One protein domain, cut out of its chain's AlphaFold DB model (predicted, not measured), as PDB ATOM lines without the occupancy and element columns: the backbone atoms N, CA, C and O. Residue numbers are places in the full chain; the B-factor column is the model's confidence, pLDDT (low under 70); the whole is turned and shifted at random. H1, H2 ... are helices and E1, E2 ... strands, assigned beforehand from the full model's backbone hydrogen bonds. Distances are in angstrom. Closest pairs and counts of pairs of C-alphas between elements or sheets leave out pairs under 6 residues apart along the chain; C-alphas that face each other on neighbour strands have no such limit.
ATOM      1  N   MET A 124     -19.946  31.849 -18.612       80.88
ATOM      2  CA  MET A 124     -18.772  31.455 -17.841       80.88
ATOM      3  C   MET A 124     -18.624  32.306 -16.587       80.88
ATOM      4  O   MET A 124     -18.776  33.528 -16.618       80.88
ATOM      5  N   LEU A 125     -18.333  31.635 -15.474       83.56
ATOM      6  CA  LEU A 125     -17.953  32.268 -14.216       83.56
ATOM      7  C   LEU A 125     -16.462  32.086 -14.024       83.56
ATOM      8  O   LEU A 125     -15.963  30.966 -14.111       83.56
ATOM      9  N   ILE A 126     -15.766  33.186 -13.777       82.75
ATOM     10  CA  ILE A 126     -14.315  33.221 -13.851       82.75
ATOM     11  C   ILE A 126     -13.785  33.875 -12.601       82.75
ATOM     12  O   ILE A 126     -14.097  35.028 -12.298       82.75
ATOM     13  N   SER A 127     -12.989  33.102 -11.882       83.31
ATOM     14  CA  SER A 127     -12.217  33.605 -10.766       83.31
ATOM     15  C   SER A 127     -10.977  34.336 -11.294       83.31
ATOM     16  O   SER A 127     -10.256  33.749 -12.101       83.31
ATOM     17  N   PRO A 128     -10.675  35.553 -10.814       73.12
ATOM     18  CA  PRO A 128      -9.422  36.236 -11.130       73.12
ATOM     19  C   PRO A 128      -8.196  35.518 -10.535       73.12
ATOM     20  O   PRO A 128      -7.126  35.556 -11.125       73.12
ATOM     21  N   HIS A 129      -8.336  34.820  -9.400       73.19
ATOM     22  CA  HIS A 129      -7.208  34.222  -8.670       73.19
ATOM     23  C   HIS A 129      -6.732  32.877  -9.249       73.19
ATOM     24  O   HIS A 129      -5.689  32.367  -8.851       73.19
ATOM     25  N   ASN A 130      -7.504  32.261 -10.151       68.75
ATOM     26  CA  ASN A 130      -7.168  30.961 -10.740       68.75
ATOM     27  C   ASN A 130      -7.603  30.883 -12.210       68.75
ATOM     28  O   ASN A 130      -8.347  29.989 -12.619       68.75
ATOM     29  N   LEU A 131      -7.174  31.872 -12.995       75.12
ATOM     30  CA  LEU A 131      -7.382  31.917 -14.439       75.12
ATOM     31  C   LEU A 131      -6.508  30.863 -15.131       75.12
ATOM     32  O   LEU A 131      -5.326  31.088 -15.398       75.12
ATOM     33  N   GLY A 132      -7.098  29.711 -15.444       78.25
ATOM     34  CA  GLY A 132      -6.487  28.732 -16.336       78.25
ATOM     35  C   GLY A 132      -6.399  29.249 -17.775       78.25
ATOM     36  O   GLY A 132      -7.073  30.202 -18.168       78.25
ATOM     37  N   GLU A 133      -5.567  28.608 -18.601       82.81
ATOM     38  CA  GLU A 133      -5.371  29.018 -20.002       82.81
ATOM     39  C   GLU A 133      -6.675  29.025 -20.810       82.81
ATOM     40  O   GLU A 133      -6.898  29.904 -21.640       82.81
ATOM     41  N   LYS A 134      -7.587  28.087 -20.531       82.44
ATOM     42  CA  LYS A 134      -8.895  28.046 -21.191       82.44
ATOM     43  C   LYS A 134      -9.731  29.281 -20.845       82.44
ATOM     44  O   LYS A 134     -10.345  29.865 -21.737       82.44
ATOM     45  N   GLU A 135      -9.765  29.666 -19.571       83.31
ATOM     46  CA  GLU A 135     -10.501  30.835 -19.101       83.31
ATOM     47  C   GLU A 135      -9.916  32.132 -19.671       83.31
ATOM     48  O   GLU A 135     -10.675  33.002 -20.103       83.31
ATOM     49  N   LYS A 136      -8.580  32.228 -19.752       83.62
ATOM     50  CA  LYS A 136      -7.882  33.356 -20.386       83.62
ATOM     51  C   LYS A 136      -8.249  33.491 -21.860       83.62
ATOM     52  O   LYS A 136      -8.699  34.556 -22.272       83.62
ATOM     53  N   VAL A 137      -8.105  32.419 -22.645       85.06
ATOM     54  CA  VAL A 137      -8.427  32.422 -24.085       85.06
ATOM     55  C   VAL A 137      -9.891  32.792 -24.313       85.06
ATOM     56  O   VAL A 137     -10.201  33.589 -25.197       85.06
ATOM     57  N   PHE A 138     -10.799  32.259 -23.494       84.81
ATOM     58  CA  PHE A 138     -12.210  32.619 -23.574       84.81
ATOM     59  C   PHE A 138     -12.419  34.111 -23.301       84.81
ATOM     60  O   PHE A 138     -13.025  34.783 -24.130       84.81
ATOM     61  N   LEU A 139     -11.888  34.659 -22.201       81.38
ATOM     62  CA  LEU A 139     -12.034  36.085 -21.884       81.38
ATOM     63  C   LEU A 139     -11.398  37.008 -22.917       81.38
ATOM     64  O   LEU A 139     -11.952  38.071 -23.188       81.38
ATOM     65  N   GLN A 140     -10.274  36.618 -23.518       84.44
ATOM     66  CA  GLN A 140      -9.668  37.373 -24.615       84.44
ATOM     67  C   GLN A 140     -10.653  37.543 -25.782       84.44
ATOM     68  O   GLN A 140     -10.706  38.618 -26.378       84.44
ATOM     69  N   GLY A 141     -11.504  36.543 -26.041       85.19
ATOM     70  CA  GLY A 141     -12.601  36.635 -27.010       85.19
ATOM     71  C   GLY A 141     -13.691  37.658 -26.653       85.19
ATOM     72  O   GLY A 141     -14.370  38.148 -27.551       85.19
ATOM     73  N   TYR A 142     -13.828  38.034 -25.378       84.94
ATOM     74  CA  TYR A 142     -14.785  39.043 -24.889       84.94
ATOM     75  C   TYR A 142     -14.125  40.382 -24.534       84.94
ATOM     76  O   TYR A 142     -14.792  41.286 -24.027       84.94
ATOM     77  N   ARG A 143     -12.830  40.547 -24.833       83.88
ATOM     78  CA  ARG A 143     -12.072  41.779 -24.577       83.88
ATOM     79  C   ARG A 143     -12.762  43.013 -25.156       83.88
ATOM     80  O   ARG A 143     -12.879  44.021 -24.469       83.88
ATOM     81  N   ALA A 144     -13.205  42.935 -26.410       83.50
ATOM     82  CA  ALA A 144     -13.860  44.053 -27.085       83.50
ATOM     83  C   ALA A 144     -15.143  44.478 -26.357       83.50
ATOM     84  O   ALA A 144     -15.387  45.666 -26.198       83.50
ATOM     85  N   ASN A 145     -15.916  43.521 -25.848       83.62
ATOM     86  CA  ASN A 145     -17.172  43.802 -25.157       83.62
ATOM     87  C   ASN A 145     -16.915  44.491 -23.817       83.62
ATOM     88  O   ASN A 145     -17.557  45.487 -23.507       83.62
ATOM     89  N   LEU A 146     -15.919  44.014 -23.062       82.88
ATOM     90  CA  LEU A 146     -15.511  44.648 -21.809       82.88
ATOM     91  C   LEU A 146     -15.005  46.085 -22.017       82.88
ATOM     92  O   LEU A 146     -15.253  46.940 -21.175       82.88
ATOM     93  N   LEU A 147     -14.317  46.357 -23.131       82.25
ATOM     94  CA  LEU A 147     -13.853  47.704 -23.477       82.25
ATOM     95  C   LEU A 147     -14.987  48.605 -23.991       82.25
ATOM     96  O   LEU A 147     -15.023  49.783 -23.653       82.25
ATOM     97  N   ASN A 148     -15.920  48.065 -24.776       85.06
ATOM     98  CA  ASN A 148     -17.057  48.825 -25.303       85.06
ATOM     99  C   ASN A 148     -18.049  49.215 -24.195       85.06
ATOM    100  O   ASN A 148     -18.583  50.319 -24.221       85.06
ATOM    101  N   ASP A 149     -18.240  48.340 -23.203       87.75
ATOM    102  CA  ASP A 149     -19.137  48.557 -22.062       87.75
ATOM    103  C   ASP A 149     -18.380  48.962 -20.781       87.75
ATOM    104  O   ASP A 149     -18.896  48.808 -19.671       87.75
ATOM    105  N   GLN A 150     -17.151  49.476 -20.908       90.44
ATOM    106  CA  GLN A 150     -16.247  49.713 -19.774       90.44
ATOM    107  C   GLN A 150     -16.873  50.623 -18.705       90.44
ATOM    108  O   GLN A 150     -16.765  50.347 -17.511       90.44
ATOM    109  N   GLU A 151     -17.583  51.678 -19.111       91.69
ATOM    110  CA  GLU A 151     -18.240  52.585 -18.169       91.69
ATOM    111  C   GLU A 151     -19.372  51.900 -17.390       91.69
ATOM    112  O   GLU A 151     -19.466  52.072 -16.175       91.69
ATOM    113  N   LEU A 152     -20.193  51.073 -18.048       91.38
ATOM    114  CA  LEU A 152     -21.241  50.292 -17.378       91.38
ATOM    115  C   LEU A 152     -20.631  49.281 -16.404       91.38
ATOM    116  O   LEU A 152     -21.119  49.112 -15.288       91.38
ATOM    117  N   PHE A 153     -19.531  48.645 -16.802       92.94
ATOM    118  CA  PHE A 153     -18.792  47.740 -15.932       92.94
ATOM    119  C   PHE A 153     -18.222  48.468 -14.702       92.94
ATOM    120  O   PHE A 153     -18.341  47.975 -13.580       92.94
ATOM    121  N   PHE A 154     -17.677  49.676 -14.865       95.50
ATOM    122  CA  PHE A 154     -17.221  50.499 -13.740       95.50
ATOM    123  C   PHE A 154     -18.363  50.970 -12.838       95.50
ATOM    124  O   PHE A 154     -18.190  51.010 -11.620       95.50
ATOM    125  N   GLN A 155     -19.540  51.263 -13.395       94.06
ATOM    126  CA  GLN A 155     -20.737  51.556 -12.605       94.06
ATOM    127  C   GLN A 155     -21.174  50.350 -11.761       94.06
ATOM    128  O   GLN A 155     -21.524  50.527 -10.593       94.06
ATOM    129  N   ASP A 156     -21.098  49.128 -12.300       92.94
ATOM    130  CA  ASP A 156     -21.383  47.902 -11.545       92.94
ATOM    131  C   ASP A 156     -20.406  47.733 -10.364       92.94
ATOM    132  O   ASP A 156     -20.833  47.453  -9.240       92.94
ATOM    133  N   ILE A 157     -19.106  47.963 -10.586       95.50
ATOM    134  CA  ILE A 157     -18.076  47.921  -9.530       95.50
ATOM    135  C   ILE A 157     -18.321  49.010  -8.482       95.50
ATOM    136  O   ILE A 157     -18.267  48.750  -7.282       95.50
ATOM    137  N   PHE A 158     -18.626  50.232  -8.912       95.56
ATOM    138  CA  PHE A 158     -18.895  51.341  -8.004       95.56
ATOM    139  C   PHE A 158     -20.136  51.099  -7.138       95.56
ATOM    140  O   PHE A 158     -20.090  51.283  -5.921       95.56
ATOM    141  N   SER A 159     -21.214  50.589  -7.739       94.81
ATOM    142  CA  SER A 159     -22.425  50.166  -7.026       94.81
ATOM    143  C   SER A 159     -22.121  49.078  -5.995       94.81
ATOM    144  O   SER A 159     -22.669  49.088  -4.890       94.81
ATOM    145  N   LEU A 160     -21.213  48.151  -6.329       95.25
ATOM    146  CA  LEU A 160     -20.752  47.119  -5.407       95.25
ATOM    147  C   LEU A 160     -20.033  47.731  -4.193       95.25
ATOM    148  O   LEU A 160     -20.389  47.377  -3.070       95.25
ATOM    149  N   ILE A 161     -19.110  48.679  -4.410       95.50
ATOM    150  CA  ILE A 161     -18.371  49.402  -3.354       95.50
ATOM    151  C   ILE A 161     -19.322  50.172  -2.439       95.50
ATOM    152  O   ILE A 161     -19.193  50.097  -1.216       95.50
ATOM    153  N   GLN A 162     -20.276  50.908  -3.013       94.00
ATOM    154  CA  GLN A 162     -21.252  51.681  -2.242       94.00
ATOM    155  C   GLN A 162     -22.082  50.754  -1.353       94.00
ATOM    156  O   GLN A 162     -22.039  50.860  -0.128       94.00
ATOM    157  N   LYS A 163     -22.748  49.761  -1.951       95.25
ATOM    158  CA  LYS A 163     -23.628  48.851  -1.210       95.25
ATOM    159  C   LYS A 163     -22.885  48.030  -0.167       95.25
ATOM    160  O   LYS A 163     -23.434  47.789   0.909       95.25
ATOM    161  N   SER A 164     -21.666  47.567  -0.455       94.88
ATOM    162  CA  SER A 164     -20.875  46.845   0.543       94.88
ATOM    163  C   SER A 164     -20.504  47.750   1.709       94.88
ATOM    164  O   SER A 164     -20.633  47.329   2.857       94.88
ATOM    165  N   SER A 165     -20.126  48.999   1.437       93.50
ATOM    166  CA  SER A 165     -19.742  49.963   2.470       93.50
ATOM    167  C   SER A 165     -20.922  50.361   3.354       93.50
ATOM    168  O   SER A 165     -20.812  50.253   4.576       93.50
ATOM    169  N   ASP A 166     -22.082  50.656   2.758       92.62
ATOM    170  CA  ASP A 166     -23.336  50.951   3.470       92.62
ATOM    171  C   ASP A 166     -23.752  49.804   4.408       92.62
ATOM    172  O   ASP A 166     -24.335  50.007   5.474       92.62
ATOM    173  N   ASN A 167     -23.417  48.567   4.027       93.88
ATOM    174  CA  ASN A 167     -23.721  47.360   4.794       93.88
ATOM    175  C   ASN A 167     -22.548  46.870   5.658       93.88
ATOM    176  O   ASN A 167     -22.638  45.795   6.259       93.88
ATOM    177  N   LYS A 168     -21.464  47.654   5.763       94.62
ATOM    178  CA  LYS A 168     -20.263  47.348   6.561       94.62
ATOM    179  C   LYS A 168     -19.614  46.014   6.185       94.62
ATOM    180  O   LYS A 168     -19.097  45.297   7.043       94.62
ATOM    181  N   LEU A 169     -19.651  45.678   4.902       95.12
ATOM    182  CA  LEU A 169     -19.045  44.485   4.328       95.12
ATOM    183  C   LEU A 169     -17.682  44.838   3.732       95.12
ATOM    184  O   LEU A 169     -17.541  45.830   3.013       95.12
ATOM    185  N   SER A 170     -16.691  44.008   4.042       93.00
ATOM    186  CA  SER A 170     -15.382  44.019   3.399       93.00
ATOM    187  C   SER A 170     -15.388  42.969   2.303       93.00
ATOM    188  O   SER A 170     -15.564  41.783   2.592       93.00
ATOM    189  N   LEU A 171     -15.212  43.398   1.060       91.44
ATOM    190  CA  LEU A 171     -15.133  42.498  -0.083       91.44
ATOM    191  C   LEU A 171     -13.664  42.224  -0.374       91.44
ATOM    192  O   LEU A 171     -12.999  43.094  -0.924       91.44
ATOM    193  N   ALA A 172     -13.144  41.056   0.000       90.69
ATOM    194  CA  ALA A 172     -11.826  40.663  -0.484       90.69
ATOM    195  C   ALA A 172     -11.845  40.553  -2.017       90.69
ATOM    196  O   ALA A 172     -12.865  40.195  -2.618       90.69
ATOM    197  N   TRP A 173     -10.726  40.886  -2.656       89.75
ATOM    198  CA  TRP A 173     -10.625  40.912  -4.116       89.75
ATOM    199  C   TRP A 173     -10.926  39.542  -4.749       89.75
ATOM    200  O   TRP A 173     -11.571  39.464  -5.794       89.75
ATOM    201  N   ASP A 174     -10.528  38.459  -4.082       86.62
ATOM    202  CA  ASP A 174     -10.712  37.071  -4.506       86.62
ATOM    203  C   ASP A 174     -12.115  36.511  -4.207       86.62
ATOM    204  O   ASP A 174     -12.459  35.431  -4.689       86.62
ATOM    205  N   ALA A 175     -12.964  37.272  -3.508       90.38
ATOM    206  CA  ALA A 175     -14.377  36.948  -3.325       90.38
ATOM    207  C   ALA A 175     -15.221  37.196  -4.590       90.38
ATOM    208  O   ALA A 175     -16.355  36.702  -4.702       90.38
ATOM    209  N   CYS A 176     -14.697  37.991  -5.527       91.81
ATOM    210  CA  CYS A 176     -15.396  38.462  -6.715       91.81
ATOM    211  C   CYS A 176     -15.043  37.642  -7.966       91.81
ATOM    212  O   CYS A 176     -13.926  37.164  -8.134       91.81
ATOM    213  N   PHE A 177     -16.017  37.496  -8.865       90.44
ATOM    214  CA  PHE A 177     -15.921  36.695 -10.086       90.44
ATOM    215  C   PHE A 177     -16.447  37.489 -11.276       90.44
ATOM    216  O   PHE A 177     -17.494  38.141 -11.180       90.44
ATOM    217  N   LEU A 178     -15.784  37.356 -12.425       89.75
ATOM    218  CA  LEU A 178     -16.364  37.788 -13.690       89.75
ATOM    219  C   LEU A 178     -17.446  36.799 -14.114       89.75
ATOM    220  O   LEU A 178     -17.247  35.583 -14.106       89.75
ATOM    221  N   LYS A 179     -18.590  37.335 -14.523       88.50
ATOM    222  CA  LYS A 179     -19.655  36.597 -15.186       88.50
ATOM    223  C   LYS A 179     -19.756  37.074 -16.624       88.50
ATOM    224  O   LYS A 179     -20.128  38.222 -16.867       88.50
ATOM    225  N   VAL A 180     -19.491  36.163 -17.550       86.25
ATOM    226  CA  VAL A 180     -19.800  36.326 -18.970       86.25
ATOM    227  C   VAL A 180     -21.133  35.637 -19.243       86.25
ATOM    228  O   VAL A 180     -21.307  34.491 -18.833       86.25
ATOM    229  N   HIS A 181     -22.076  36.346 -19.856       83.75
ATOM    230  CA  HIS A 181     -23.382  35.829 -20.286       83.75
ATOM    231  C   HIS A 181     -23.869  36.666 -21.466       83.75
ATOM    232  O   HIS A 181     -23.857  37.892 -21.363       83.75
ATOM    233  N   ASP A 182     -24.282  36.026 -22.563       79.62
ATOM    234  CA  ASP A 182     -24.785  36.699 -23.771       79.62
ATOM    235  C   ASP A 182     -23.900  37.881 -24.203       79.62
ATOM    236  O   ASP A 182     -24.362  39.006 -24.368       79.62
ATOM    237  N   GLN A 183     -22.589  37.636 -24.330       78.31
ATOM    238  CA  GLN A 183     -21.577  38.640 -24.695       78.31
ATOM    239  C   GLN A 183     -21.316  39.757 -23.675       78.31
ATOM    240  O   GLN A 183     -20.320  40.467 -23.816       78.31
ATOM    241  N   LYS A 184     -22.112  39.873 -22.614       84.00
ATOM    242  CA  LYS A 184     -21.904  40.853 -21.550       84.00
ATOM    243  C   LYS A 184     -20.951  40.316 -20.489       84.00
ATOM    244  O   LYS A 184     -21.114  39.195 -20.007       84.00
ATOM    245  N   VAL A 185     -20.004  41.154 -20.073       87.44
ATOM    246  CA  VAL A 185     -19.150  40.908 -18.906       87.44
ATOM    247  C   VAL A 185     -19.702  41.701 -17.721       87.44
ATOM    248  O   VAL A 185     -20.043  42.871 -17.844       87.44
ATOM    249  N   SER A 186     -19.842  41.046 -16.574       87.62
ATOM    250  CA  SER A 186     -20.374  41.630 -15.337       87.62
ATOM    251  C   SER A 186     -19.648  41.064 -14.120       87.62
ATOM    252  O   SER A 186     -18.878  40.109 -14.246       87.62
ATOM    253  N   LEU A 187     -19.891  41.637 -12.941       90.25
ATOM    254  CA  LEU A 187     -19.279  41.213 -11.683       90.25
ATOM    255  C   LEU A 187     -20.309  40.545 -10.764       90.25
ATOM    256  O   LEU A 187     -21.461  40.979 -10.673       90.25
ATOM    257  N   LEU A 188     -19.895  39.503 -10.045       91.38
ATOM    258  CA  LEU A 188     -20.652  38.963  -8.917       91.38
ATOM    259  C   LEU A 188     -19.744  38.555  -7.762       91.38
ATOM    260  O   LEU A 188     -18.556  38.307  -7.949       91.38
ATOM    261  N   VAL A 189     -20.331  38.422  -6.577       92.25
ATOM    262  CA  VAL A 189     -19.682  37.869  -5.386       92.25
ATOM    263  C   VAL A 189     -19.997  36.373  -5.289       92.25
ATOM    264  O   VAL A 189     -21.173  35.974  -5.334       92.25
ATOM    265  N   GLY A 190     -18.952  35.548  -5.187       88.81
ATOM    266  CA  GLY A 190     -19.033  34.087  -5.286       88.81
ATOM    267  C   GLY A 190     -18.410  33.320  -4.120       88.81
ATOM    268  O   GLY A 190     -18.992  32.316  -3.707       88.81
ATOM    269  N   ASP A 191     -17.289  33.791  -3.562       87.88
ATOM    270  CA  ASP A 191     -16.615  33.126  -2.436       87.88
ATOM    271  C   ASP A 191     -16.967  33.833  -1.124       87.88
ATOM    272  O   ASP A 191     -16.416  34.870  -0.763       87.88
ATOM    273  N   PHE A 192     -18.006  33.334  -0.453       90.94
ATOM    274  CA  PHE A 192     -18.638  34.056   0.656       90.94
ATOM    275  C   PHE A 192     -17.868  33.990   1.978       90.94
ATOM    276  O   PHE A 192     -18.092  34.838   2.836       90.94
ATOM    277  N   ASP A 193     -16.969  33.028   2.154       85.94
ATOM    278  CA  ASP A 193     -16.048  32.946   3.294       85.94
ATOM    279  C   ASP A 193     -14.976  34.042   3.268       85.94
ATOM    280  O   ASP A 193     -14.521  34.455   4.331       85.94
ATOM    281  N   GLN A 194     -14.670  34.604   2.096       88.75
ATOM    282  CA  GLN A 194     -13.744  35.735   1.942       88.75
ATOM    283  C   GLN A 194     -14.379  37.101   2.262       88.75
ATOM    284  O   GLN A 194     -13.777  38.158   2.068       88.75
ATOM    285  N   ILE A 195     -15.620  37.112   2.752       92.81
ATOM    286  CA  ILE A 195     -16.337  38.343   3.084       92.81
ATOM    287  C   ILE A 195     -16.166  38.657   4.563       92.81
ATOM    288  O   ILE A 195     -16.563  37.890   5.442       92.81
ATOM    289  N   GLY A 196     -15.601  39.832   4.832       91.38
ATOM    290  CA  GLY A 196     -15.454  40.369   6.178       91.38
ATOM    291  C   GLY A 196     -16.639  41.242   6.589       91.38
ATOM    292  O   GLY A 196     -17.348  41.809   5.756       91.38
ATOM    293  N   VAL A 197     -16.821  41.409   7.899       93.44
ATOM    294  CA  VAL A 197     -17.779  42.364   8.473       93.44
ATOM    295  C   VAL A 197     -17.024  43.353   9.348       93.44
ATOM    296  O   VAL A 197     -16.377  42.970  10.324       93.44
ATOM    297  N   TRP A 198     -17.141  44.637   9.030       92.19
ATOM    298  CA  TRP A 198     -16.560  45.701   9.835       92.19
ATOM    299  C   TRP A 198     -17.319  45.884  11.153       92.19
ATOM    300  O   TRP A 198     -18.538  45.709  11.246       92.19
ATOM    301  N   LYS A 199     -16.590  46.278  12.204       87.50
ATOM    302  CA  LYS A 199     -17.201  46.650  13.488       87.50
ATOM    303  C   LYS A 199     -18.084  47.890  13.310       87.50
ATOM    304  O   LYS A 199     -17.833  48.735  12.458       87.50
ATOM    305  N   ARG A 200     -19.106  48.035  14.163       75.88
ATOM    306  CA  ARG A 200     -20.139  49.081  14.022       75.88
ATOM    307  C   ARG A 200     -19.606  50.519  13.995       75.88
ATOM    308  O   ARG A 200     -20.267  51.347  13.381       75.88
ATOM    309  N   ASN A 201     -18.457  50.799  14.603       85.06
ATOM    310  CA  ASN A 201     -17.959  52.165  14.814       85.06
ATOM    311  C   ASN A 201     -16.801  52.548  13.880       85.06
ATOM    312  O   ASN A 201     -16.094  53.511  14.154       85.06
ATOM    313  N   VAL A 202     -16.551  51.762  12.832       88.06
ATOM    314  CA  VAL A 202     -15.528  52.101  11.840       88.06
ATOM    315  C   VAL A 202     -16.067  53.205  10.937       88.06
ATOM    316  O   VAL A 202     -17.227  53.151  10.534       88.06
ATOM    317  N   ASP A 203     -15.221  54.192  10.653       88.38
ATOM    318  CA  ASP A 203     -15.527  55.284   9.731       88.38
ATOM    319  C   ASP A 203     -15.866  54.722   8.339       88.38
ATOM    320  O   ASP A 203     -15.131  53.897   7.788       88.38
ATOM    321  N   GLU A 204     -16.981  55.172   7.766       85.44
ATOM    322  CA  GLU A 204     -17.431  54.785   6.428       85.44
ATOM    323  C   GLU A 204     -16.372  55.084   5.362       85.44
ATOM    324  O   GLU A 204     -16.212  54.295   4.433       85.44
ATOM    325  N   ASN A 205     -15.573  56.143   5.536       89.25
ATOM    326  CA  ASN A 205     -14.454  56.470   4.650       89.25
ATOM    327  C   ASN A 205     -13.413  55.343   4.600       89.25
ATOM    328  O   ASN A 205     -12.869  55.042   3.535       89.25
ATOM    329  N   VAL A 206     -13.142  54.704   5.742       91.38
ATOM    330  CA  VAL A 206     -12.179  53.597   5.844       91.38
ATOM    331  C   VAL A 206     -12.725  52.363   5.136       91.38
ATOM    332  O   VAL A 206     -12.002  51.725   4.373       91.38
ATOM    333  N   ILE A 207     -14.007  52.054   5.340       92.31
ATOM    334  CA  ILE A 207     -14.666  50.908   4.700       92.31
ATOM    335  C   ILE A 207     -14.697  51.097   3.178       92.31
ATOM    336  O   ILE A 207     -14.317  50.193   2.434       92.31
ATOM    337  N   PHE A 208     -15.093  52.286   2.723       94.06
ATOM    338  CA  PHE A 208     -15.174  52.627   1.307       94.06
ATOM    339  C   PHE A 208     -13.806  52.549   0.629       94.06
ATOM    340  O   PHE A 208     -13.660  51.882  -0.394       94.06
ATOM    341  N   SER A 209     -12.781  53.150   1.244       94.31
ATOM    342  CA  SER A 209     -11.402  53.097   0.743       94.31
ATOM    343  C   SER A 209     -10.868  51.665   0.696       94.31
ATOM    344  O   SER A 209     -10.244  51.277  -0.288       94.31
ATOM    345  N   SER A 210     -11.162  50.850   1.715       93.88
ATOM    346  CA  SER A 210     -10.784  49.435   1.732       93.88
ATOM    347  C   SER A 210     -11.450  48.648   0.602       93.88
ATOM    348  O   SER A 210     -10.806  47.796  -0.001       93.88
ATOM    349  N   ASN A 211     -12.723  48.910   0.300       95.44
ATOM    350  CA  ASN A 211     -13.423  48.231  -0.792       95.44
ATOM    351  C   ASN A 211     -12.920  48.689  -2.175       95.44
ATOM    352  O   ASN A 211     -12.802  47.851  -3.070       95.44
ATOM    353  N   ILE A 212     -12.557  49.971  -2.348       96.00
ATOM    354  CA  ILE A 212     -11.847  50.437  -3.556       96.00
ATOM    355  C   ILE A 212     -10.512  49.703  -3.699       96.00
ATOM    356  O   ILE A 212     -10.200  49.233  -4.786       96.00
ATOM    357  N   GLU A 213      -9.731  49.584  -2.620       94.62
ATOM    358  CA  GLU A 213      -8.429  48.912  -2.649       94.62
ATOM    359  C   GLU A 213      -8.558  47.457  -3.117       94.62
ATOM    360  O   GLU A 213      -7.869  47.039  -4.047       94.62
ATOM    361  N   GLN A 214      -9.497  46.706  -2.538       93.75
ATOM    362  CA  GLN A 214      -9.728  45.310  -2.908       93.75
ATOM    363  C   GLN A 214     -10.229  45.160  -4.351       93.75
ATOM    364  O   GLN A 214      -9.730  44.324  -5.101       93.75
ATOM    365  N   LEU A 215     -11.173  45.990  -4.801       94.31
ATOM    366  CA  LEU A 215     -11.645  45.909  -6.188       94.31
ATOM    367  C   LEU A 215     -10.626  46.466  -7.196       94.31
ATOM    368  O   LEU A 215     -10.617  46.045  -8.351       94.31
ATOM    369  N   GLY A 216      -9.709  47.329  -6.760       94.12
ATOM    370  CA  GLY A 216      -8.526  47.718  -7.523       94.12
ATOM    371  C   GLY A 216      -7.577  46.540  -7.759       94.12
ATOM    372  O   GLY A 216      -7.159  46.326  -8.895       94.12
ATOM    373  N   LEU A 217      -7.300  45.735  -6.723       92.12
ATOM    374  CA  LEU A 217      -6.518  44.493  -6.854       92.12
ATOM    375  C   LEU A 217      -7.192  43.504  -7.815       92.12
ATOM    376  O   LEU A 217      -6.534  42.950  -8.693       92.12
ATOM    377  N   PHE A 218      -8.514  43.340  -7.703       92.38
ATOM    378  CA  PHE A 218      -9.298  42.530  -8.637       92.38
ATOM    379  C   PHE A 218      -9.093  42.986 -10.091       92.38
ATOM    380  O   PHE A 218      -8.811  42.168 -10.966       92.38
ATOM    381  N   LEU A 219      -9.213  44.292 -10.355       92.88
ATOM    382  CA  LEU A 219      -9.063  44.850 -11.700       92.88
ATOM    383  C   LEU A 219      -7.654  44.677 -12.258       92.88
ATOM    384  O   LEU A 219      -7.527  44.365 -13.441       92.88
ATOM    385  N   LEU A 220      -6.619  44.845 -11.431       91.31
ATOM    386  CA  LEU A 220      -5.238  44.620 -11.852       91.31
ATOM    387  C   LEU A 220      -4.996  43.170 -12.278       91.31
ATOM    388  O   LEU A 220      -4.345  42.937 -13.295       91.31
ATOM    389  N   GLU A 221      -5.551  42.196 -11.550       88.56
ATOM    390  CA  GLU A 221      -5.402  40.787 -11.917       88.56
ATOM    391  C   GLU A 221      -6.106  40.487 -13.251       88.56
ATOM    392  O   GLU A 221      -5.555  39.801 -14.113       88.56
ATOM    393  N   ILE A 222      -7.284  41.068 -13.499       88.56
ATOM    394  CA  ILE A 222      -7.950  40.962 -14.807       88.56
ATOM    395  C   ILE A 222      -7.126  41.633 -15.916       88.56
ATOM    396  O   ILE A 222      -6.925  41.039 -16.977       88.56
ATOM    397  N   GLU A 223      -6.621  42.842 -15.678       89.50
ATOM    398  CA  GLU A 223      -5.778  43.601 -16.610       89.50
ATOM    399  C   GLU A 223      -4.519  42.820 -17.005       89.50
ATOM    400  O   GLU A 223      -4.252  42.659 -18.198       89.50
ATOM    401  N   LYS A 224      -3.817  42.228 -16.031       86.38
ATOM    402  CA  LYS A 224      -2.651  41.364 -16.255       86.38
ATOM    403  C   LYS A 224      -2.973  40.168 -17.151       86.38
ATOM    404  O   LYS A 224      -2.191  39.831 -18.036       86.38
ATOM    405  N   ASN A 225      -4.123  39.527 -16.942       83.06
ATOM    406  CA  ASN A 225      -4.510  38.330 -17.692       83.06
ATOM    407  C   ASN A 225      -5.046  38.637 -19.105       83.06
ATOM    408  O   ASN A 225      -4.921  37.800 -20.001       83.06
ATOM    409  N   LEU A 226      -5.634  39.818 -19.324       82.12
ATOM    410  CA  LEU A 226      -6.264  40.199 -20.598       82.12
ATOM    411  C   LEU A 226      -5.465  41.211 -21.426       82.12
ATOM    412  O   LEU A 226      -5.813  41.457 -22.586       82.12
ATOM    413  N   ASN A 227      -4.391  41.765 -20.860       84.50
ATOM    414  CA  ASN A 227      -3.553  42.792 -21.473       84.50
ATOM    415  C   ASN A 227      -4.384  43.992 -21.979       84.50
ATOM    416  O   ASN A 227      -4.356  44.357 -23.163       84.50
ATOM    417  N   ILE A 228      -5.186  44.550 -21.069       87.12
ATOM    418  CA  ILE A 228      -6.063  45.717 -21.253       87.12
ATOM    419  C   ILE A 228      -5.858  46.706 -20.118       87.12
ATOM    420  O   ILE A 228      -5.604  46.287 -19.002       87.12
ATOM    421  N   GLN A 229      -6.066  47.992 -20.380       90.50
ATOM    422  CA  GLN A 229      -6.072  49.007 -19.335       90.50
ATOM    423  C   GLN A 229      -7.469  49.078 -18.706       90.50
ATOM    424  O   GLN A 229      -8.429  49.477 -19.359       90.50
ATOM    425  N   LEU A 230      -7.605  48.649 -17.451       92.25
ATOM    426  CA  LEU A 230      -8.844  48.779 -16.671       92.25
ATOM    427  C   LEU A 230      -8.602  49.532 -15.375       92.25
ATOM    428  O   LEU A 230      -9.410  50.370 -14.984       92.25
ATOM    429  N   TYR A 231      -7.494  49.241 -14.705       94.00
ATOM    430  CA  TYR A 231      -7.210  49.743 -13.374       94.00
ATOM    431  C   TYR A 231      -7.078  51.270 -13.349       94.00
ATOM    432  O   TYR A 231      -7.765  51.958 -12.592       94.00
ATOM    433  N   SER A 232      -6.225  51.821 -14.216       94.06
ATOM    434  CA  SER A 232      -6.025  53.273 -14.293       94.06
ATOM    435  C   SER A 232      -7.308  53.998 -14.716       94.06
ATOM    436  O   SER A 232      -7.635  55.053 -14.168       94.06
ATOM    437  N   ASP A 233      -8.068  53.403 -15.638       95.75
ATOM    438  CA  ASP A 233      -9.315  53.972 -16.154       95.75
ATOM    439  C   ASP A 233     -10.421  53.965 -15.096       95.75
ATOM    440  O   ASP A 233     -11.178  54.932 -14.989       95.75
ATOM    441  N   PHE A 234     -10.467  52.933 -14.251       96.75
ATOM    442  CA  PHE A 234     -11.384  52.869 -13.120       96.75
ATOM    443  C   PHE A 234     -11.105  53.974 -12.094       96.75
ATOM    444  O   PHE A 234     -12.035  54.622 -11.623       96.75
ATOM    445  N   PHE A 235      -9.839  54.268 -11.786       96.62
ATOM    446  CA  PHE A 235      -9.511  55.393 -10.901       96.62
ATOM    447  C   PHE A 235      -9.878  56.746 -11.519       96.62
ATOM    448  O   PHE A 235     -10.434  57.599 -10.828       96.62
ATOM    449  N   ASN A 236      -9.670  56.926 -12.827       96.25
ATOM    450  CA  ASN A 236     -10.159  58.113 -13.533       96.25
ATOM    451  C   ASN A 236     -11.690  58.228 -13.448       96.25
ATOM    452  O   ASN A 236     -12.222  59.325 -13.263       96.25
ATOM    453  N   PHE A 237     -12.406  57.105 -13.557       96.69
ATOM    454  CA  PHE A 237     -13.848  57.045 -13.333       96.69
ATOM    455  C   PHE A 237     -14.208  57.462 -11.898       96.69
ATOM    456  O   PHE A 237     -15.044  58.347 -11.732       96.69
ATOM    457  N   LEU A 238     -13.550  56.919 -10.867       96.50
ATOM    458  CA  LEU A 238     -13.803  57.286  -9.466       96.50
ATOM    459  C   LEU A 238     -13.552  58.775  -9.200       96.50
ATOM    460  O   LEU A 238     -14.360  59.414  -8.532       96.50
ATOM    461  N   ILE A 239     -12.487  59.355  -9.760       94.69
ATOM    462  CA  ILE A 239     -12.192  60.792  -9.636       94.69
ATOM    463  C   ILE A 239     -13.322  61.627 -10.249       94.69
ATOM    464  O   ILE A 239     -13.768  62.602  -9.645       94.69
ATOM    465  N   LYS A 240     -13.846  61.225 -11.417       94.31
ATOM    466  CA  LYS A 240     -15.027  61.867 -12.015       94.31
ATOM    467  C   LYS A 240     -16.253  61.760 -11.100       94.31
ATOM    468  O   LYS A 240     -16.944  62.760 -10.933       94.31
ATOM    469  N   GLN A 241     -16.497  60.597 -10.484       93.81
ATOM    470  CA  GLN A 241     -17.606  60.410  -9.534       93.81
ATOM    471  C   GLN A 241     -17.431  61.229  -8.241       93.81
ATOM    472  O   GLN A 241     -18.405  61.721  -7.677       93.81
ATOM    473  N   GLN A 242     -16.198  61.419  -7.765       92.69
ATOM    474  CA  GLN A 242     -15.922  62.283  -6.615       92.69
ATOM    475  C   GLN A 242     -16.154  63.757  -6.958       92.69
ATOM    476  O   GLN A 242     -16.812  64.472  -6.207       92.69
ATOM    477  N   ASN A 243     -15.695  64.202  -8.128       91.50
ATOM    478  CA  ASN A 243     -15.887  65.578  -8.587       91.50
ATOM    479  C   ASN A 243     -17.356  65.912  -8.898       91.50
ATOM    480  O   ASN A 243     -17.745  67.073  -8.801       91.50
ATOM    481  N   SER A 244     -18.176  64.916  -9.251       91.00
ATOM    482  CA  SER A 244     -19.625  65.085  -9.425       91.00
ATOM    483  C   SER A 244     -20.409  65.075  -8.104       91.00
ATOM    484  O   SER A 244     -21.612  65.332  -8.115       91.00
ATOM    485  N   GLY A 245     -19.750  64.789  -6.974       87.62
ATOM    486  CA  GLY A 245     -20.381  64.684  -5.657       87.62
ATOM    487  C   GLY A 245     -21.091  63.351  -5.397       87.62
ATOM    488  O   GLY A 245     -21.811  63.234  -4.411       87.62
ATOM    489  N   LEU A 246     -20.907  62.338  -6.250       84.75
ATOM    490  CA  LEU A 246     -21.463  60.994  -6.035       84.75
ATOM    491  C   LEU A 246     -20.648  60.164  -5.031       84.75
ATOM    492  O   LEU A 246     -21.171  59.211  -4.449       84.75
ATOM    493  N   ILE A 247     -19.389  60.541  -4.798       85.19
ATOM    494  CA  ILE A 247     -18.591  60.081  -3.656       85.19
ATOM    495  C   ILE A 247     -18.578  61.215  -2.631       85.19
ATOM    496  O   ILE A 247     -17.915  62.232  -2.823       85.19
ATOM    497  N   ASN A 248     -19.336  61.046  -1.546       75.50
ATOM    498  CA  ASN A 248     -19.413  62.035  -0.462       75.50
ATOM    499  C   ASN A 248     -18.186  61.981   0.462       75.50
ATOM    500  O   ASN A 248     -17.913  62.917   1.215       75.50
ATOM    501  N   GLN A 249     -17.457  60.870   0.418       79.38
ATOM    502  CA  GLN A 249     -16.236  60.637   1.168       79.38
ATOM    503  C   GLN A 249     -15.087  61.448   0.549       79.38
ATOM    504  O   GLN A 249     -14.844  61.376  -0.652       79.38
ATOM    505  N   LYS A 250     -14.342  62.210   1.359       79.94
ATOM    506  CA  LYS A 250     -13.127  62.903   0.894       79.94
ATOM    507  C   LYS A 250     -11.966  61.913   0.831       79.94
ATOM    508  O   LYS A 250     -11.167  61.843   1.762       79.94
ATOM    509  N   ILE A 251     -11.906  61.131  -0.242       87.94
ATOM    510  CA  ILE A 251     -10.885  60.099  -0.434       87.94
ATOM    511  C   ILE A 251      -9.762  60.658  -1.308       87.94
ATOM    512  O   ILE A 251      -9.995  61.235  -2.373       87.94
ATOM    513  N   ASP A 252      -8.522  60.461  -0.862       91.62
ATOM    514  CA  ASP A 252      -7.341  60.692  -1.690       91.62
ATOM    515  C   ASP A 252      -7.170  59.517  -2.665       91.62
ATOM    516  O   ASP A 252      -6.487  58.526  -2.388       91.62
ATOM    517  N   LEU A 253      -7.881  59.605  -3.790       93.88
ATOM    518  CA  LEU A 253      -7.921  58.559  -4.810       93.88
ATOM    519  C   LEU A 253      -6.566  58.363  -5.504       93.88
ATOM    520  O   LEU A 253      -6.266  57.243  -5.907       93.88
ATOM    521  N   GLU A 254      -5.734  59.400  -5.604       92.69
ATOM    522  CA  GLU A 254      -4.393  59.290  -6.196       92.69
ATOM    523  C   GLU A 254      -3.450  58.507  -5.280       92.69
ATOM    524  O   GLU A 254      -2.780  57.568  -5.715       92.69
ATOM    525  N   ASN A 255      -3.453  58.818  -3.981       93.00
ATOM    526  CA  ASN A 255      -2.684  58.044  -3.013       93.00
ATOM    527  C   ASN A 255      -3.179  56.591  -2.932       93.00
ATOM    528  O   ASN A 255      -2.380  55.653  -2.893       93.00
ATOM    529  N   LEU A 256      -4.498  56.377  -2.968       93.69
ATOM    530  CA  LEU A 256      -5.067  55.030  -2.960       93.69
ATOM    531  C   LEU A 256      -4.674  54.233  -4.216       93.69
ATOM    532  O   LEU A 256      -4.339  53.052  -4.107       93.69
ATOM    533  N   LYS A 257      -4.625  54.888  -5.384       94.94
ATOM    534  CA  LYS A 257      -4.130  54.301  -6.636       94.94
ATOM    535  C   LYS A 257      -2.671  53.856  -6.517       94.94
ATOM    536  O   LYS A 257      -2.307  52.771  -6.970       94.94
ATOM    537  N   ALA A 258      -1.819  54.678  -5.910       92.38
ATOM    538  CA  ALA A 258      -0.420  54.321  -5.689       92.38
ATOM    539  C   ALA A 258      -0.282  53.148  -4.703       92.38
ATOM    540  O   ALA A 258       0.482  52.214  -4.950       92.38
ATOM    541  N   LYS A 259      -1.069  53.158  -3.618       91.38
ATOM    542  CA  LYS A 259      -1.068  52.107  -2.594       91.38
ATOM    543  C   LYS A 259      -1.409  50.733  -3.172       91.38
ATOM    544  O   LYS A 259      -0.686  49.777  -2.916       91.38
ATOM    545  N   VAL A 260      -2.478  50.628  -3.961       90.38
ATOM    546  CA  VAL A 260      -2.908  49.347  -4.553       90.38
ATOM    547  C   VAL A 260      -1.832  48.772  -5.481       90.38
ATOM    548  O   VAL A 260      -1.533  47.581  -5.401       90.38
ATOM    549  N   LEU A 261      -1.207  49.612  -6.316       87.31
ATOM    550  CA  LEU A 261      -0.100  49.191  -7.185       87.31
ATOM    551  C   LEU A 261       1.087  48.658  -6.374       87.31
ATOM    552  O   LEU A 261       1.656  47.625  -6.723       87.31
ATOM    553  N   TYR A 262       1.439  49.335  -5.278       86.25
ATOM    554  CA  TYR A 262       2.494  48.879  -4.377       86.25
ATOM    555  C   TYR A 262       2.159  47.524  -3.738       86.25
ATOM    556  O   TYR A 262       2.995  46.623  -3.753       86.25
ATOM    557  N   THR A 263       0.928  47.350  -3.240       81.88
ATOM    558  CA  THR A 263       0.462  46.086  -2.646       81.88
ATOM    559  C   THR A 263       0.549  44.923  -3.633       81.88
ATOM    560  O   THR A 263       0.984  43.841  -3.247       81.88
ATOM    561  N   MET A 264       0.182  45.122  -4.905       75.50
ATOM    562  CA  MET A 264       0.288  44.049  -5.899       75.50
ATOM    563  C   MET A 264       1.743  43.677  -6.195       75.50
ATOM    564  O   MET A 264       2.063  42.495  -6.276       75.50
ATOM    565  N   ASN A 265       2.629  44.668  -6.322       67.81
ATOM    566  CA  ASN A 265       4.045  44.411  -6.582       67.81
ATOM    567  C   ASN A 265       4.713  43.676  -5.410       67.81
ATOM    568  O   ASN A 265       5.485  42.758  -5.644       67.81
ATOM    569  N   GLY A 266       4.359  44.009  -4.164       58.94
ATOM    570  CA  GLY A 266       4.878  43.323  -2.975       58.94
ATOM    571  C   GLY A 266       4.258  41.947  -2.687       58.94
ATOM    572  O   GLY A 266       4.772  41.232  -1.838       58.94
ATOM    573  N   ALA A 267       3.160  41.574  -3.353       55.62
ATOM    574  CA  ALA A 267       2.561  40.234  -3.273       55.62
ATOM    575  C   ALA A 267       3.077  39.276  -4.369       55.62
ATOM    576  O   ALA A 267       2.709  38.101  -4.382       55.62
ATOM    577  N   LEU A 268       3.883  39.793  -5.304       41.78
ATOM    578  CA  LEU A 268       4.526  39.058  -6.398       41.78
ATOM    579  C   LEU A 268       6.039  38.844  -6.173       41.78
ATOM    580  O   LEU A 268       6.658  38.171  -7.000       41.78
TER     581      LEU A 268
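Overview. This is residues 124 to 268 of the 269 residues of an uncharacterized protein of Candidatus Gracilibacteria bacterium (UniProt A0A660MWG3). What does one see first? A long helix, H4, runs through the middle, with H3, H5 and H6 packed round it, while two small sheets, E1-E3-E4 and E2-E5, lie away from H5 and H6, and H1 and H2 sit at one end of the longest axis. What is the make-up along the printed part? It has 145 residues with six named helices and five named strands, in the order E1 H1 H2 H3 E2 E3 E4 E5 H4 H5 H6, and its class is mixed, helices and strands. Both sheets are antiparallel, the larger in the order E1, E3, E4. How does the whole measure? It is compact, with a radius of gyration of the C-alphas of 14.8 A, and spans 44 by 33 by 32 A.

Arrangement. Which strands pair with the first one printed? E1, residues 124 to 126, is an edge strand and the antiparallel neighbour of E3, residues 176 to 181, with N 126 and O 178 2.8 A apart, within hydrogen-bond range. E3 and E4, residues 184 to 189, form an antiparallel hairpin, with N 179 and O 186 at 2.8 A. E2, residues 169 to 171, and E5, residues 195 to 197, are antiparallel, with N 170 and O 196 at 2.9 A. How do the first three helices stand to the larger sheet? H1, residues 133 to 141, is on it, and its closest C-alphas to E1 are those of Glu 135 and Ile 126, 6.9 A apart. H2, residues 143 to 148, only grazes it with residues 143 to 147. H3, residues 150 to 166, is on it too, where the closest C-alphas of H3 and E4 are those of Phe 153 and Ser 186, at 6.3 A. Which helix is the hub? H4, residues 204 to 226, touches H3 at a shallow tilt of 34 degrees, only just short of steep, opposite ways, with Ser 165 and Phe 208 their closest C-alphas at 5.4 A. With its residues 225 to 226 alone it touches H1, about perpendicular at 85 degrees, and Gln 140 and Leu 226 have the closest C-alphas, 6.0 A apart. What follows the hub? H4 and H5, residues 231 to 243, form a helical hairpin at a shallow tilt of 31 degrees, with the C-alphas of Leu 219 and Tyr 231 closest at 5.5 A. H5 and H6, residues 253 to 266, form another at 23 degrees, with Ile 239 and Leu 253 closest at 6.8 A, and H6 also touches H4, where the C-alphas of Glu 213 and Val 260 are closest at 5.9 A. In H1, H2, H3, H4, H5 and H6 every O i to N i+4 pair is within hydrogen-bond range.

Along the chain. Where does the first element begin? C-alpha 124, the first of E1, is at (-18.772, 31.455, -17.841). How long are the longer elements? From first to last C-alpha H1 measures 12.6 A, H3 24.3 A, H4 32.7 A, H5 18.7 A and H6 20.0 A, and E3 and E4 measure 16.0 A and 16.6 A. Where do the hub and the last element lie? H4 begins at C-alpha 204, (-17.431, 54.785, 6.428), and H6 ends at C-alpha 266, (4.878, 43.323, -2.975).

Size, cuts and confidence. How large is it? The two C-alphas farthest apart are those of Gly 141 and Asn 201, at 44.9 A. Is there a cut or a long link? The printed part has no cut, and no link is long; the link from H5 to H6, nine residues, is short. Where is the model's confidence low? The mean pLDDT of the printed part is 87.9, and residue 130 and residues 265 to 268 are under 70.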